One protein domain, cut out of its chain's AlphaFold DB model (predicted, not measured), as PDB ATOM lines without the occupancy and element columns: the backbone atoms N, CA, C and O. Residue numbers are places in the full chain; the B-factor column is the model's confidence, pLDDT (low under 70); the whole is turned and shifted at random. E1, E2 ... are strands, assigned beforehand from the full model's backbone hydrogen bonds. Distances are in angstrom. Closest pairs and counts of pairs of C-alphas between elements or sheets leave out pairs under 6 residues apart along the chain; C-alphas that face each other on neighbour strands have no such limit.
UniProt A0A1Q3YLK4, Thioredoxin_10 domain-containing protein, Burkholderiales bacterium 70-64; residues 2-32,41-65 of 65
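Overview. This is residues 2 to 32 and 41 to 65 of the 65 residues of the protein "Thioredoxin_10 domain-containing protein" of Burkholderiales bacterium 70-64 (UniProt A0A1Q3YLK4). With little regular structure, this is one small antiparallel sheet, E2 - E1 - E3, amid long loops; residues 8 to 24 loop from E1 back to E2, and residues 53 to 65 fold back after E3. The 56 printed residues have no named helix and three named strands, E1, E2, E3 along the chain, holding 14 residues: all strand. The whole is only just compact, close to loose, with radius of gyration of the C-alphas 11.7 A and spans of 34 by 21 by 18 A.

Along the chain. Find C-alpha 2 at (163.048, 200.835, 146.815); E1, residues 2 to 7, runs 17.6 A from there. E2 is residues 25 to 27. E3, residues 48 to 52, runs 13.5 A to C-alpha 52 at (167.622, 200.456, 142.686).

Arrangement. Look beside E1, the inner strand, for antiparallel E3 at 165 degrees, with N 4 and O 51 2.9 A apart. E2 forms a hairpin with E1, at 142 degrees; N 3 and O 26 are 3.0 A apart. E2 and E3 are apart.

Size, cuts and confidence. Residues 33 to 40 are not printed; C-alphas 32 and 41 stand 26.4 A apart across the cut. The link E1 to E2 is long. No printed residue is under pLDDT 70.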
ATOM      1  N   ARG A   2     162.459 201.997 146.149       97.12
ATOM      2  CA  ARG A   2     163.048 200.835 146.815       97.12
ATOM      3  C   ARG A   2     164.438 200.542 146.273       97.12
ATOM      4  O   ARG A   2     164.684 200.631 145.068       97.12
ATOM      5  N   PHE A   3     165.318 200.109 147.161       97.56
ATOM      6  CA  PHE A   3     166.627 199.589 146.799       97.56
ATOM      7  C   PHE A   3     166.979 198.362 147.636       97.56
ATOM      8  O   PHE A   3     166.356 198.078 148.665       97.56
ATOM      9  N   ARG A   4     167.990 197.631 147.172       98.38
ATOM     10  CA  ARG A   4     168.625 196.544 147.907       98.38
ATOM     11  C   ARG A   4     170.139 196.705 147.881       98.38
ATOM     12  O   ARG A   4     170.676 197.063 146.839       98.38
ATOM     13  N   ILE A   5     170.801 196.399 148.988       98.44
ATOM     14  CA  ILE A   5     172.254 196.309 149.084       98.44
ATOM     15  C   ILE A   5     172.716 194.885 149.378       98.44
ATOM     16  O   ILE A   5     171.965 194.076 149.937       98.44
ATOM     17  N   THR A   6     173.973 194.614 149.052       98.56
ATOM     18  CA  THR A   6     174.707 193.430 149.505       98.56
ATOM     19  C   THR A   6     176.144 193.783 149.862       98.56
ATOM     20  O   THR A   6     176.715 194.713 149.293       98.56
ATOM     21  N   LEU A   7     176.729 192.990 150.757       96.44
ATOM     22  CA  LEU A   7     178.158 192.957 151.052       96.44
ATOM     23  C   LEU A   7     178.704 191.603 150.611       96.44
ATOM     24  O   LEU A   7     178.184 190.569 151.023       96.44
ATOM     25  N   ASP A   8     179.697 191.615 149.725       96.44
ATOM     26  CA  ASP A   8     180.286 190.422 149.105       96.44
ATOM     27  C   ASP A   8     179.230 189.463 148.519       96.44
ATOM     28  O   ASP A   8     179.323 188.241 148.620       96.44
ATOM     29  N   GLY A   9     178.168 190.028 147.936       98.06
ATOM     30  CA  GLY A   9     177.048 189.277 147.357       98.06
ATOM     31  C   GLY A   9     176.022 188.733 148.363       98.06
ATOM     32  O   GLY A   9     175.014 188.161 147.943       98.06
ATOM     33  N   ALA A  10     176.211 188.936 149.670       97.88
ATOM     34  CA  ALA A  10     175.295 188.500 150.724       97.88
ATOM     35  C   ALA A  10     174.520 189.673 151.367       97.88
ATOM     36  O   ALA A  10     174.943 190.829 151.280       97.88
ATOM     37  N   PRO A  11     173.367 189.419 152.020       98.12
ATOM     38  CA  PRO A  11     172.713 190.426 152.852       98.12
ATOM     39  C   PRO A  11     173.644 190.930 153.968       98.12
ATOM     40  O   PRO A  11     174.426 190.138 154.491       98.12
ATOM     41  N   PRO A  12     173.536 192.206 154.379       97.12
ATOM     42  CA  PRO A  12     174.427 192.786 155.381       97.12
ATOM     43  C   PRO A  12     174.264 192.180 156.784       97.12
ATOM     44  O   PRO A  12     175.192 192.277 157.583       97.12
ATOM     45  N   GLY A  13     173.122 191.553 157.103       97.38
ATOM     46  CA  GLY A  13     172.878 191.001 158.439       97.38
ATOM     47  C   GLY A  13     173.032 192.086 159.501       97.38
ATOM     48  O   GLY A  13     172.597 193.210 159.270       97.38
ATOM     49  N   ASP A  14     173.710 191.776 160.603       96.56
ATOM     50  CA  ASP A  14     173.982 192.720 161.699       96.56
ATOM     51  C   ASP A  14     174.832 193.927 161.270       96.56
ATOM     52  O   ASP A  14     174.852 194.939 161.959       96.56
ATOM     53  N   SER A  15     175.490 193.864 160.104       95.94
ATOM     54  CA  SER A  15     176.232 195.000 159.546       95.94
ATOM     55  C   SER A  15     175.343 196.020 158.822       95.94
ATOM     56  O   SER A  15     175.845 196.868 158.077       95.94
ATOM     57  N   HIS A  16     174.017 195.923 158.945       97.69
ATOM     58  CA  HIS A  16     173.106 196.868 158.312       97.69
ATOM     59  C   HIS A  16     173.223 198.260 158.954       97.69
ATOM     60  O   HIS A  16     173.397 198.407 160.163       97.69
ATOM     61  N   GLY A  17     173.137 199.309 158.137       97.38
ATOM     62  CA  GLY A  17     173.033 200.674 158.644       97.38
ATOM     63  C   GLY A  17     171.634 200.999 159.178       97.38
ATOM     64  O   GLY A  17     170.719 200.177 159.118       97.38
ATOM     65  N   SER A  18     171.441 202.215 159.690       97.62
ATOM     66  CA  SER A  18     170.150 202.647 160.248       97.62
ATOM     67  C   SER A  18     169.031 202.762 159.212       97.62
ATOM     68  O   SER A  18     167.862 202.647 159.567       97.62
ATOM     69  N   ASP A  19     169.373 202.984 157.942       98.25
ATOM     70  CA  ASP A  19     168.402 203.189 156.862       98.25
ATOM     71  C   ASP A  19     168.127 201.914 156.042       98.25
ATOM     72  O   ASP A  19     167.454 201.954 155.007       98.25
ATOM     73  N   VAL A  20     168.675 200.774 156.469       98.38
ATOM     74  CA  VAL A  20     168.610 199.498 155.752       98.38
ATOM     75  C   VAL A  20     168.267 198.388 156.736       98.38
ATOM     76  O   VAL A  20     168.811 198.339 157.830       98.38
ATOM     77  N   ASP A  21     167.375 197.474 156.360       98.50
ATOM     78  CA  ASP A  21     167.098 196.293 157.182       98.50
ATOM     79  C   ASP A  21     168.206 195.223 157.073       98.50
ATOM     80  O   ASP A  21     169.017 195.222 156.148       98.50
ATOM     81  N   ALA A  22     168.207 194.233 157.971       98.12
ATOM     82  CA  ALA A  22     169.192 193.141 157.957       98.12
ATOM     83  C   ALA A  22     169.215 192.317 156.645       98.12
ATOM     84  O   ALA A  22     170.187 191.621 156.347       98.12
ATOM     85  N   ARG A  23     168.153 192.388 155.824       98.38
ATOM     86  CA  ARG A  23     168.087 191.743 154.498       98.38
ATOM     87  C   ARG A  23     168.628 192.634 153.372       98.38
ATOM     88  O   ARG A  23     168.600 192.222 152.208       98.38
ATOM     89  N   GLY A  24     169.118 193.823 153.705       98.50
ATOM     90  CA  GLY A  24     169.699 194.786 152.784       98.50
ATOM     91  C   GLY A  24     168.670 195.671 152.093       98.50
ATOM     92  O   GLY A  24     168.992 196.235 151.057       98.50
ATOM     93  N   ARG A  25     167.426 195.771 152.570       98.69
ATOM     94  CA  ARG A  25     166.371 196.547 151.894       98.69
ATOM     95  C   ARG A  25     166.218 197.923 152.522       98.69
ATOM     96  O   ARG A  25     166.218 198.039 153.743       98.69
ATOM     97  N   GLY A  26     166.000 198.932 151.685       98.06
ATOM     98  CA  GLY A  26     165.709 200.293 152.126       98.06
ATOM     99  C   GLY A  26     164.842 201.062 151.134       98.06
ATOM    100  O   GLY A  26     164.511 200.577 150.041       98.06
ATOM    101  N   ILE A  27     164.448 202.269 151.536       97.19
ATOM    102  CA  ILE A  27     163.637 203.185 150.735       97.19
ATOM    103  C   ILE A  27     164.334 204.543 150.689       97.19
ATOM    104  O   ILE A  27     164.618 205.133 151.722       97.19
ATOM    105  N   VAL A  28     164.566 205.052 149.479       95.25
ATOM    106  CA  VAL A  28     164.861 206.471 149.259       95.25
ATOM    107  C   VAL A  28     163.545 207.236 149.342       95.25
ATOM    108  O   VAL A  28     162.659 207.034 148.503       95.25
ATOM    109  N   ASP A  29     163.413 208.086 150.349       94.31
ATOM    110  CA  ASP A  29     162.235 208.913 150.648       94.31
ATOM    111  C   ASP A  29     162.562 210.421 150.702       94.31
ATOM    112  O   ASP A  29     161.672 211.249 150.872       94.31
ATOM    113  N   GLY A  30     163.825 210.793 150.485       93.88
ATOM    114  CA  GLY A  30     164.277 212.179 150.370       93.88
ATOM    115  C   GLY A  30     165.750 212.313 149.974       93.88
ATOM    116  O   GLY A  30     166.484 211.327 149.885       93.88
ATOM    117  N   GLN A  31     166.201 213.546 149.755       93.62
ATOM    118  CA  GLN A  31     167.602 213.859 149.461       93.62
ATOM    119  C   GLN A  31     168.366 214.119 150.766       93.62
ATOM    120  O   GLN A  31     168.362 215.228 151.296       93.62
ATOM    121  N   ARG A  32     169.013 213.081 151.295       94.38
ATOM    122  CA  ARG A  32     169.852 213.141 152.500       94.38
ATOM    123  C   ARG A  32     170.969 212.103 152.424       94.38
ATOM    124  O   ARG A  32     171.014 211.309 151.486       94.38
ATOM    125  N   GLY A  41     184.005 196.114 164.550       84.38
ATOM    126  CA  GLY A  41     185.347 195.537 164.534       84.38
ATOM    127  C   GLY A  41     186.223 196.032 163.374       84.38
ATOM    128  O   GLY A  41     185.941 197.071 162.775       84.38
ATOM    129  N   PRO A  42     187.342 195.340 163.089       84.88
ATOM    130  CA  PRO A  42     188.256 195.740 162.028       84.88
ATOM    131  C   PRO A  42     187.563 195.733 160.663       84.88
ATOM    132  O   PRO A  42     187.084 194.693 160.206       84.88
ATOM    133  N   ILE A  43     187.547 196.890 160.003       80.62
ATOM    134  CA  ILE A  43     187.075 196.996 158.624       80.62
ATOM    135  C   ILE A  43     188.106 196.312 157.725       80.62
ATOM    136  O   ILE A  43     189.297 196.616 157.774       80.62
ATOM    137  N   VAL A  44     187.628 195.374 156.915       86.44
ATOM    138  CA  VAL A  44     188.401 194.718 155.857       86.44
ATOM    139  C   VAL A  44     187.859 195.158 154.505       86.44
ATOM    140  O   VAL A  44     186.743 195.674 154.425       86.44
ATOM    141  N   ASP A  45     188.615 194.916 153.439       91.50
ATOM    142  CA  ASP A  45     188.134 195.174 152.085       91.50
ATOM    143  C   ASP A  45     186.875 194.342 151.792       91.50
ATOM    144  O   ASP A  45     186.821 193.138 152.058       91.50
ATOM    145  N   ARG A  46     185.845 195.007 151.259       91.12
ATOM    146  CA  ARG A  46     184.538 194.422 150.936       91.12
ATOM    147  C   ARG A  46     184.019 194.979 149.621       91.12
ATOM    148  O   ARG A  46     184.207 196.155 149.312       91.12
ATOM    149  N   THR A  47     183.286 194.154 148.886       95.81
ATOM    150  CA  THR A  47     182.505 194.601 147.734       95.81
ATOM    151  C   THR A  47     181.106 194.982 148.192       95.81
ATOM    152  O   THR A  47     180.338 194.139 148.656       95.81
ATOM    153  N   PHE A  48     180.755 196.251 148.030       95.56
ATOM    154  CA  PHE A  48     179.402 196.747 148.241       95.56
ATOM    155  C   PHE A  48     178.671 196.868 146.899       95.56
ATOM    156  O   PHE A  48     179.178 197.493 145.968       95.56
ATOM    157  N   GLU A  49     177.465 196.309 146.809       98.12
ATOM    158  CA  GLU A  49     176.548 196.535 145.685       98.12
ATOM    159  C   GLU A  49     175.280 197.212 146.204       98.12
ATOM    160  O   GLU A  49     174.738 196.815 147.236       98.12
ATOM    161  N   ILE A  50     174.774 198.189 145.449       97.38
ATOM    162  CA  ILE A  50     173.432 198.749 145.610       97.38
ATOM    163  C   ILE A  50     172.662 198.638 144.296       97.38
ATOM    164  O   ILE A  50     173.156 198.994 143.229       97.38
ATOM    165  N   ARG A  51     171.418 198.170 144.387       97.06
ATOM    166  CA  ARG A  51     170.493 198.033 143.265       97.06
ATOM    167  C   ARG A  51     169.211 198.795 143.538       97.06
ATOM    168  O   ARG A  51     168.490 198.485 144.487       97.06
ATOM    169  N   PHE A  52     168.893 199.740 142.667       95.69
ATOM    170  CA  PHE A  52     167.622 200.456 142.686       95.69
ATOM    171  C   PHE A  52     166.572 199.645 141.927       95.69
ATOM    172  O   PHE A  52     166.802 199.214 140.800       95.69
ATOM    173  N   LEU A  53     165.446 199.376 142.585       95.62
ATOM    174  CA  LEU A  53     164.375 198.519 142.061       95.62
ATOM    175  C   LEU A  53     163.287 199.321 141.342       95.62
ATOM    176  O   LEU A  53     162.471 198.747 140.628       95.62
ATOM    177  N   ASP A  54     163.294 200.637 141.544       92.44
ATOM    178  CA  ASP A  54     162.418 201.594 140.886       92.44
ATOM    179  C   ASP A  54     163.301 202.633 140.148       92.44
ATOM    180  O   ASP A  54     164.402 202.942 140.623       92.44
ATOM    181  N   PRO A  55     162.868 203.179 138.997       91.50
ATOM    182  CA  PRO A  55     163.622 204.186 138.244       91.50
ATOM    183  C   PRO A  55     163.560 205.576 138.900       91.50
ATOM    184  O   PRO A  55     162.639 205.861 139.662       91.50
ATOM    185  N   GLY A  56     164.507 206.463 138.559       87.31
ATOM    186  CA  GLY A  56     164.489 207.883 138.960       87.31
ATOM    187  C   GLY A  56     165.451 208.279 140.086       87.31
ATOM    188  O   GLY A  56     165.441 209.428 140.518       87.31
ATOM    189  N   VAL A  57     166.297 207.360 140.552       90.12
ATOM    190  CA  VAL A  57     167.296 207.658 141.579       90.12
ATOM    191  C   VAL A  57     168.485 208.347 140.929       90.12
ATOM    192  O   VAL A  57     168.919 207.972 139.839       90.12
ATOM    193  N   GLN A  58     169.053 209.301 141.655       88.81
ATOM    194  CA  GLN A  58     170.349 209.885 141.355       88.81
ATOM    195  C   GLN A  58     171.251 209.694 142.573       88.81
ATOM    196  O   GLN A  58     170.913 210.117 143.677       88.81
ATOM    197  N   ALA A  59     172.380 209.017 142.379       86.06
ATOM    198  CA  ALA A  59     173.418 208.895 143.395       86.06
ATOM    199  C   ALA A  59     174.462 209.992 143.160       86.06
ATOM    200  O   ALA A  59     175.026 210.078 142.072       86.06
ATOM    201  N   TYR A  60     174.703 210.830 144.170       89.25
ATOM    202  CA  TYR A  60     175.646 211.952 144.072       89.25
ATOM    203  C   TYR A  60     177.029 211.608 144.622       89.25
ATOM    204  O   TYR A  60     178.039 212.028 144.065       89.25
ATOM    205  N   ALA A  61     177.077 210.859 145.722       93.12
ATOM    206  CA  ALA A  61     178.312 210.482 146.388       93.12
ATOM    207  C   ALA A  61     178.123 209.195 147.195       93.12
ATOM    208  O   ALA A  61     177.019 208.892 147.653       93.12
ATOM    209  N   PHE A  62     179.232 208.495 147.410       92.94
ATOM    210  CA  PHE A  62     179.383 207.484 148.448       92.94
ATOM    211  C   PHE A  62     180.463 207.972 149.411       92.94
ATOM    212  O   PHE A  62     181.521 208.426 148.978       92.94
ATOM    213  N   THR A  63     180.179 207.909 150.708       93.88
ATOM    214  CA  THR A  63     181.077 208.377 151.769       93.88
ATOM    215  C   THR A  63     181.343 207.253 152.758       93.88
ATOM    216  O   THR A  63     180.457 206.438 153.011       93.88
ATOM    217  N   PHE A  64     182.541 207.242 153.340       90.19
ATOM    218  CA  PHE A  64     183.011 206.231 154.288       90.19
ATOM    219  C   PHE A  64     183.498 206.929 155.562       90.19
ATOM    220  O   PHE A  64     184.031 208.040 155.472       90.19
ATOM    221  N   GLY A  65     183.310 206.300 156.722       87.00
ATOM    222  CA  GLY A  65     183.694 206.830 158.032       87.00
ATOM    223  C   GLY A  65     183.528 205.808 159.143       87.00
ATOM    224  O   GLY A  65     183.005 204.710 158.847       87.00
TER     225      GLY A  65